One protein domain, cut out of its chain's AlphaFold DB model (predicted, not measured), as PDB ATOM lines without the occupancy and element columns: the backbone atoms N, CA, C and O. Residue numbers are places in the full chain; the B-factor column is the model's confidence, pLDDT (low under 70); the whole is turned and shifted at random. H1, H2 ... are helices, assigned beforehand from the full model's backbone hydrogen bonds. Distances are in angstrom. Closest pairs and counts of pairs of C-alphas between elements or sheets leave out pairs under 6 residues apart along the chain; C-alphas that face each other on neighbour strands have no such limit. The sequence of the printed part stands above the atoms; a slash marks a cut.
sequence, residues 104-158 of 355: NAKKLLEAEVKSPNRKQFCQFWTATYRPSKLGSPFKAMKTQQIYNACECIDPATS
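What this domain is: This is residues 104 to 158 of the 355 residues of an uncharacterized protein of Sphaceloma murrayae (UniProt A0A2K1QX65). Three short helices make a small clump with H3 as its core piece: H1 crosses H3 nearly at a right angle, and H2 packs on H3 at a slant, the three centres making a triangle. A long loop, residues 127 to 142, swings out from the end of H2 to one end of the domain and folds back to the start of H3, while the link between H1 and H2 lies at the other end. The printed part has 55 residues with three named helices, in the order H1, H2, H3, and no named strand; the class is all helix. It is compact, with a radius of gyration of the C-alphas of 10.0 A, and the C-alphas span 28 by 22 by 16 A along their three main axes.

Where its parts are: H1 covers residues 104 to 112 and is 12.6 A long from first to last C-alpha; it begins at C-alpha 104, at (-41.461, -32.635, -41.259). H2 covers residues 118 to 126 and is 12.2 A long, beginning at C-alpha 118, at (-35.850, -42.438, -31.234). H3, residues 143 to 153, is the longest helix by residues, with 11 of them, and measures 15.5 A; it ends at C-alpha 153, at (-31.985, -36.939, -34.280). Residues 132 to 134 and 155 to 157 are short runs of helix outside the named elements.

How they stand to each other: H1 and H3 touch, with 14 pairs of C-alphas within 8 A. Their closest C-alphas are those of Lys 106 and Ala 149, 4.1 A apart, and their lines are about perpendicular, at 88 degrees. H2 and H3 touch too, with 10 such pairs; the closest C-alphas are those of Cys 122 and Cys 150, 5.2 A apart. These two helices run opposite ways at a steep tilt of 50 degrees. H1 and H2 are close but not clearly touching: their closest C-alphas, those of Glu 110 and Arg 118, are 7.2 A apart. They run opposite ways at a steep tilt of 69 degrees, only just short of about perpendicular. In H1 and H2 every O i to N i+4 pair is within hydrogen-bond range, and in H3 6 of 7 are.

The domain as a whole: The two C-alphas farthest apart are those of Pro 116 and Lys 133, at 28.5 A, and the first and last printed C-alphas, 104 and 158, are 19.0 A apart. The link from H1 to H2 is tight, with 5 residues, and the link from H2 to H3 is long, with 16; the C-alphas of the long link lie 9 to 16 A from the mean of all C-alphas. The printed part has no cut. The mean pLDDT of the printed part is 92.0, and residues 156 to 158 are under 70.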
ATOM      1  N   ASN A 104     -40.257 -31.819 -41.072       96.62
ATOM      2  CA  ASN A 104     -41.461 -32.635 -41.259       96.62
ATOM      3  C   ASN A 104     -41.164 -34.137 -41.101       96.62
ATOM      4  O   ASN A 104     -41.900 -34.858 -40.437       96.62
ATOM      5  N   ALA A 105     -40.047 -34.608 -41.662       96.56
ATOM      6  CA  ALA A 105     -39.643 -36.006 -41.547       96.56
ATOM      7  C   ALA A 105     -39.342 -36.387 -40.091       96.56
ATOM      8  O   ALA A 105     -39.792 -37.437 -39.632       96.56
ATOM      9  N   LYS A 106     -38.653 -35.509 -39.349       97.12
ATOM     10  CA  LYS A 106     -38.453 -35.652 -37.905       97.12
ATOM     11  C   LYS A 106     -39.798 -35.779 -37.190       97.12
ATOM     12  O   LYS A 106     -40.012 -36.786 -36.532       97.12
ATOM     13  N   LYS A 107     -40.724 -34.833 -37.383       97.19
ATOM     14  CA  LYS A 107     -42.052 -34.854 -36.740       97.19
ATOM     15  C   LYS A 107     -42.818 -36.158 -37.009       97.19
ATOM     16  O   LYS A 107     -43.396 -36.725 -36.087       97.19
ATOM     17  N   LEU A 108     -42.792 -36.657 -38.248       97.00
ATOM     18  CA  LEU A 108     -43.405 -37.945 -38.596       97.00
ATOM     19  C   LEU A 108     -42.750 -39.109 -37.843       97.00
ATOM     20  O   LEU A 108     -43.453 -39.958 -37.300       97.00
ATOM     21  N   LEU A 109     -41.417 -39.130 -37.747       97.00
ATOM     22  CA  LEU A 109     -40.713 -40.181 -37.013       97.00
ATOM     23  C   LEU A 109     -41.001 -40.125 -35.509       97.00
ATOM     24  O   LEU A 109     -41.073 -41.163 -34.862       97.00
ATOM     25  N   GLU A 110     -41.190 -38.934 -34.947       96.31
ATOM     26  CA  GLU A 110     -41.542 -38.756 -33.535       96.31
ATOM     27  C   GLU A 110     -42.954 -39.248 -33.203       96.31
ATOM     28  O   GLU A 110     -43.187 -39.715 -32.087       96.31
ATOM     29  N   ALA A 111     -43.877 -39.199 -34.167       96.25
ATOM     30  CA  ALA A 111     -45.201 -39.806 -34.034       96.25
ATOM     31  C   ALA A 111     -45.143 -41.345 -34.091       96.25
ATOM     32  O   ALA A 111     -45.925 -42.028 -33.429       96.25
ATOM     33  N   GLU A 112     -44.198 -41.896 -34.857       96.62
ATOM     34  CA  GLU A 112     -44.048 -43.340 -35.068       96.62
ATOM     35  C   GLU A 112     -43.154 -44.029 -34.027       96.62
ATOM     36  O   GLU A 112     -43.376 -45.192 -33.690       96.62
ATOM     37  N   VAL A 113     -42.151 -43.335 -33.491       96.88
ATOM     38  CA  VAL A 113     -41.201 -43.868 -32.508       96.88
ATOM     39  C   VAL A 113     -41.205 -42.980 -31.274       96.88
ATOM     40  O   VAL A 113     -40.704 -41.854 -31.277       96.88
ATOM     41  N   LYS A 114     -41.733 -43.513 -30.172       96.31
ATOM     42  CA  LYS A 114     -41.864 -42.766 -28.921       96.31
ATOM     43  C   LYS A 114     -40.517 -42.625 -28.211       96.31
ATOM     44  O   LYS A 114     -39.671 -43.525 -28.234       96.31
ATOM     45  N   SER A 115     -40.340 -41.504 -27.512       93.69
ATOM     46  CA  SER A 115     -39.226 -41.323 -26.570       93.69
ATOM     47  C   SER A 115     -39.195 -42.455 -25.528       93.69
ATOM     48  O   SER A 115     -40.266 -42.870 -25.082       93.69
ATOM     49  N   PRO A 116     -38.016 -42.958 -25.113       94.12
ATOM     50  CA  PRO A 116     -36.656 -42.546 -25.493       94.12
ATOM     51  C   PRO A 116     -36.068 -43.307 -26.704       94.12
ATOM     52  O   PRO A 116     -34.885 -43.179 -27.004       94.12
ATOM     53  N   ASN A 117     -36.863 -44.102 -27.428       95.88
ATOM     54  CA  ASN A 117     -36.346 -45.058 -28.420       95.88
ATOM     55  C   ASN A 117     -35.867 -44.431 -29.741       95.88
ATOM     56  O   ASN A 117     -35.254 -45.118 -30.552       95.88
ATOM     57  N   ARG A 118     -36.128 -43.139 -29.968       95.75
ATOM     58  CA  ARG A 118     -35.850 -42.438 -31.234       95.75
ATOM     59  C   ARG A 118     -34.389 -42.542 -31.674       95.75
ATOM     60  O   ARG A 118     -34.117 -42.905 -32.814       95.75
ATOM     61  N   LYS A 119     -33.450 -42.280 -30.759       95.12
ATOM     62  CA  LYS A 119     -32.012 -42.339 -31.057       95.12
ATOM     63  C   LYS A 119     -31.565 -43.760 -31.405       95.12
ATOM     64  O   LYS A 119     -30.932 -43.962 -32.435       95.12
ATOM     65  N   GLN A 120     -31.974 -44.749 -30.605       95.25
ATOM     66  CA  GLN A 120     -31.661 -46.156 -30.868       95.25
ATOM     67  C   GLN A 120     -32.219 -46.620 -32.214       95.25
ATOM     68  O   GLN A 120     -31.521 -47.284 -32.981       95.25
ATOM     69  N   PHE A 121     -33.465 -46.251 -32.513       95.94
ATOM     70  CA  PHE A 121     -34.080 -46.557 -33.794       95.94
ATOM     71  C   PHE A 121     -33.246 -45.986 -34.946       95.94
ATOM     72  O   PHE A 121     -32.987 -46.689 -35.924       95.94
ATOM     73  N   CYS A 122     -32.778 -44.744 -34.819       96.06
ATOM     74  CA  CYS A 122     -31.950 -44.125 -35.842       96.06
ATOM     75  C   CYS A 122     -30.604 -44.812 -36.019       96.06
ATOM     76  O   CYS A 122     -30.242 -45.100 -37.155       96.06
ATOM     77  N   GLN A 123     -29.926 -45.191 -34.938       94.75
ATOM     78  CA  GLN A 123     -28.694 -45.982 -35.017       94.75
ATOM     79  C   GLN A 123     -28.925 -47.328 -35.711       94.75
ATOM     80  O   GLN A 123     -28.171 -47.724 -36.597       94.75
ATOM     81  N   PHE A 124     -30.017 -48.013 -35.377       93.94
ATOM     82  CA  PHE A 124     -30.429 -49.241 -36.053       93.94
ATOM     83  C   PHE A 124     -30.724 -49.029 -37.548       93.94
ATOM     84  O   PHE A 124     -30.400 -49.880 -38.391       93.94
ATOM     85  N   TRP A 125     -31.362 -47.914 -37.899       94.06
ATOM     86  CA  TRP A 125     -31.740 -47.593 -39.272       94.06
ATOM     87  C   TRP A 125     -30.545 -47.168 -40.135       94.06
ATOM     88  O   TRP A 125     -30.464 -47.531 -41.312       94.06
ATOM     89  N   THR A 126     -29.585 -46.445 -39.565       92.75
ATOM     90  CA  THR A 126     -28.407 -45.951 -40.288       92.75
ATOM     91  C   THR A 126     -27.253 -46.951 -40.315       92.75
ATOM     92  O   THR A 126     -26.462 -46.909 -41.255       92.75
ATOM     93  N   ALA A 127     -27.206 -47.926 -39.396       90.31
ATOM     94  CA  ALA A 127     -26.177 -48.977 -39.369       90.31
ATOM     95  C   ALA A 127     -26.104 -49.835 -40.646       90.31
ATOM     96  O   ALA A 127     -25.083 -50.455 -40.933       90.31
ATOM     97  N   THR A 128     -27.185 -49.918 -41.422       88.75
ATOM     98  CA  THR A 128     -27.194 -50.628 -42.706       88.75
ATOM     99  C   THR A 128     -28.052 -49.865 -43.696       88.75
ATOM    100  O   THR A 128     -29.199 -49.518 -43.399       88.75
ATOM    101  N   TYR A 129     -27.510 -49.620 -44.887       90.75
ATOM    102  CA  TYR A 129     -28.270 -48.973 -45.944       90.75
ATOM    103  C   TYR A 129     -29.411 -49.876 -46.432       90.75
ATOM    104  O   TYR A 129     -29.220 -51.054 -46.745       90.75
ATOM    105  N   ARG A 130     -30.615 -49.305 -46.477       90.38
ATOM    106  CA  ARG A 130     -31.860 -49.975 -46.844       90.38
ATOM    107  C   ARG A 130     -32.388 -49.320 -48.118       90.38
ATOM    108  O   ARG A 130     -32.743 -48.144 -48.075       90.38
ATOM    109  N   PRO A 131     -32.448 -50.043 -49.247       87.12
ATOM    110  CA  PRO A 131     -32.999 -49.484 -50.473       87.12
ATOM    111  C   PRO A 131     -34.508 -49.257 -50.326       87.12
ATOM    112  O   PRO A 131     -35.188 -49.987 -49.604       87.12
ATOM    113  N   SER A 132     -35.059 -48.302 -51.078       87.31
ATOM    114  CA  SER A 132     -36.501 -47.999 -51.073       87.31
ATOM    115  C   SER A 132     -37.383 -49.212 -51.398       87.31
ATOM    116  O   SER A 132     -38.491 -49.316 -50.881       87.31
ATOM    117  N   LYS A 133     -36.872 -50.172 -52.186       86.44
ATOM    118  CA  LYS A 133     -37.563 -51.431 -52.526       86.44
ATOM    119  C   LYS A 133     -37.839 -52.331 -51.315       86.44
ATOM    120  O   LYS A 133     -38.742 -53.152 -51.376       86.44
ATOM    121  N   LEU A 134     -37.088 -52.180 -50.218       85.50
ATOM    122  CA  LEU A 134     -37.296 -52.963 -48.992       85.50
ATOM    123  C   LEU A 134     -38.535 -52.498 -48.201       85.50
ATOM    124  O   LEU A 134     -38.922 -53.133 -47.221       85.50
ATOM    125  N   GLY A 135     -39.146 -51.383 -48.610       89.06
ATOM    126  CA  GLY A 135     -40.276 -50.784 -47.919       89.06
ATOM    127  C   GLY A 135     -39.888 -50.117 -46.599       89.06
ATOM    128  O   GLY A 135     -38.714 -50.007 -46.232       89.06
ATOM    129  N   SER A 136     -40.914 -49.662 -45.888       93.44
ATOM    130  CA  SER A 136     -40.801 -48.917 -44.637       93.44
ATOM    131  C   SER A 136     -41.524 -49.650 -43.505       93.44
ATOM    132  O   SER A 136     -42.579 -50.236 -43.754       93.44
ATOM    133  N   PRO A 137     -41.008 -49.608 -42.262       94.44
ATOM    134  CA  PRO A 137     -41.739 -50.085 -41.089       94.44
ATOM    135  C   PRO A 137     -42.938 -49.194 -40.726       94.44
ATOM    136  O   PRO A 137     -43.769 -49.611 -39.921       94.44
ATOM    137  N   PHE A 138     -43.032 -47.987 -41.294       96.00
ATOM    138  CA  PHE A 138     -44.066 -47.002 -40.981       96.00
ATOM    139  C   PHE A 138     -44.902 -46.680 -42.214       96.00
ATOM    140  O   PHE A 138     -44.362 -46.410 -43.288       96.00
ATOM    141  N   LYS A 139     -46.229 -46.646 -42.053       92.12
ATOM    142  CA  LYS A 139     -47.162 -46.374 -43.158       92.12
ATOM    143  C   LYS A 139     -47.007 -44.954 -43.706       92.12
ATOM    144  O   LYS A 139     -47.085 -44.751 -44.912       92.12
ATOM    145  N   ALA A 140     -46.778 -43.986 -42.820       93.06
ATOM    146  CA  ALA A 140     -46.725 -42.567 -43.161       93.06
ATOM    147  C   ALA A 140     -45.349 -42.092 -43.662       93.06
ATOM    148  O   ALA A 140     -45.205 -40.924 -44.020       93.06
ATOM    149  N   MET A 141     -44.328 -42.960 -43.683       95.44
ATOM    150  CA  MET A 141     -42.961 -42.561 -44.027       95.44
ATOM    151  C   MET A 141     -42.348 -43.458 -45.092       95.44
ATOM    152  O   MET A 141     -42.369 -44.681 -44.987       95.44
ATOM    153  N   LYS A 142     -41.702 -42.841 -46.079       95.38
ATOM    154  CA  LYS A 142     -40.811 -43.520 -47.027       95.38
ATOM    155  C   LYS A 142     -39.419 -43.700 -46.414       95.38
ATOM    156  O   LYS A 142     -38.993 -42.906 -45.577       95.38
ATOM    157  N   THR A 143     -38.657 -44.675 -46.906       94.50
ATOM    158  CA  THR A 143     -37.279 -44.965 -46.467       94.50
ATOM    159  C   THR A 143     -36.385 -43.718 -46.427       94.50
ATOM    160  O   THR A 143     -35.702 -43.490 -45.431       94.50
ATOM    161  N   GLN A 144     -36.438 -42.864 -47.460       94.31
ATOM    162  CA  GLN A 144     -35.670 -41.613 -47.503       94.31
ATOM    163  C   GLN A 144     -36.059 -40.643 -46.381       94.31
ATOM    164  O   GLN A 144     -35.194 -40.014 -45.780       94.31
ATOM    165  N   GLN A 145     -37.354 -40.535 -46.068       96.50
ATOM    166  CA  GLN A 145     -37.826 -39.668 -44.988       96.50
ATOM    167  C   GLN A 145     -37.320 -40.166 -43.634       96.50
ATOM    168  O   GLN A 145     -36.977 -39.348 -42.792       96.50
ATOM    169  N   ILE A 146     -37.203 -41.481 -43.435       96.62
ATOM    170  CA  ILE A 146     -36.625 -42.028 -42.202       96.62
ATOM    171  C   ILE A 146     -35.148 -41.633 -42.074       96.62
ATOM    172  O   ILE A 146     -34.730 -41.183 -41.011       96.62
ATOM    173  N   TYR A 147     -34.367 -41.722 -43.155       95.88
ATOM    174  CA  TYR A 147     -32.978 -41.250 -43.145       95.88
ATOM    175  C   TYR A 147     -32.874 -39.747 -42.857       95.88
ATOM    176  O   TYR A 147     -32.092 -39.350 -41.998       95.88
ATOM    177  N   ASN A 148     -33.706 -38.927 -43.502       96.00
ATOM    178  CA  ASN A 148     -33.766 -37.482 -43.263       96.00
ATOM    179  C   ASN A 148     -34.168 -37.139 -41.819       96.00
ATOM    180  O   ASN A 148     -33.649 -36.195 -41.231       96.00
ATOM    181  N   ALA A 149     -35.092 -37.902 -41.233       96.88
ATOM    182  CA  ALA A 149     -35.485 -37.746 -39.839       96.88
ATOM    183  C   ALA A 149     -34.339 -38.113 -38.889       96.88
ATOM    184  O   ALA A 149     -34.095 -37.407 -37.912       96.88
ATOM    185  N   CYS A 150     -33.612 -39.189 -39.192       96.50
ATOM    186  CA  CYS A 150     -32.489 -39.636 -38.379       96.50
ATOM    187  C   CYS A 150     -31.278 -38.716 -38.442       96.50
ATOM    188  O   CYS A 150     -30.614 -38.559 -37.421       96.50
ATOM    189  N   GLU A 151     -31.066 -38.027 -39.563       95.75
ATOM    190  CA  GLU A 151     -30.080 -36.947 -39.652       95.75
ATOM    191  C   GLU A 151     -30.342 -35.846 -38.612       95.75
ATOM    192  O   GLU A 151     -29.412 -35.308 -38.022       95.75
ATOM    193  N   CYS A 152     -31.614 -35.546 -38.328       95.00
ATOM    194  CA  CYS A 152     -31.981 -34.551 -37.320       95.00
ATOM    195  C   CYS A 152     -31.847 -35.039 -35.869       95.00
ATOM    196  O   CYS A 152     -31.811 -34.215 -34.957       95.00
ATOM    197  N   ILE A 153     -31.912 -36.352 -35.631       94.06
ATOM    198  CA  ILE A 153     -31.985 -36.939 -34.280       94.06
ATOM    199  C   ILE A 153     -30.607 -37.415 -33.812       94.06
ATOM    200  O   ILE A 153     -30.296 -37.291 -32.627       94.06
ATOM    201  N   ASP A 154     -29.793 -37.965 -34.716       90.06
ATOM    202  CA  ASP A 154     -28.445 -38.456 -34.422       90.06
ATOM    203  C   ASP A 154     -27.470 -38.136 -35.580       90.06
ATOM    204  O   ASP A 154     -27.066 -39.041 -36.327       90.06
ATOM    205  N   PRO A 155     -27.080 -36.853 -35.749       78.94
ATOM    206  CA  PRO A 155     -26.258 -36.393 -36.877       78.94
ATOM    207  C   PRO A 155     -24.873 -37.062 -36.928       78.94
ATOM    208  O   PRO A 155     -24.263 -37.175 -37.989       78.94
ATOM    209  N   ALA A 156     -24.388 -37.595 -35.801       67.69
ATOM    210  CA  ALA A 156     -23.099 -38.282 -35.716       67.69
ATOM    211  C   ALA A 156     -23.027 -39.568 -36.566       67.69
ATOM    212  O   ALA A 156     -21.934 -40.055 -36.868       67.69
ATOM    213  N   THR A 157     -24.171 -40.136 -36.965       60.16
ATOM    214  CA  THR A 157     -24.202 -41.386 -37.742       60.16
ATOM    215  C   THR A 157     -23.969 -41.203 -39.246       60.16
ATOM    216  O   THR A 157     -23.638 -42.183 -39.917       60.16
ATOM    217  N   SER A 158     -24.046 -39.980 -39.786       52.81
ATOM    218  CA  SER A 158     -23.890 -39.741 -41.233       52.81
ATOM    219  C   SER A 158     -22.447 -39.605 -41.725       52.81
ATOM    220  O   SER A 158     -22.195 -39.782 -42.919       52.81
TER     221      SER A 158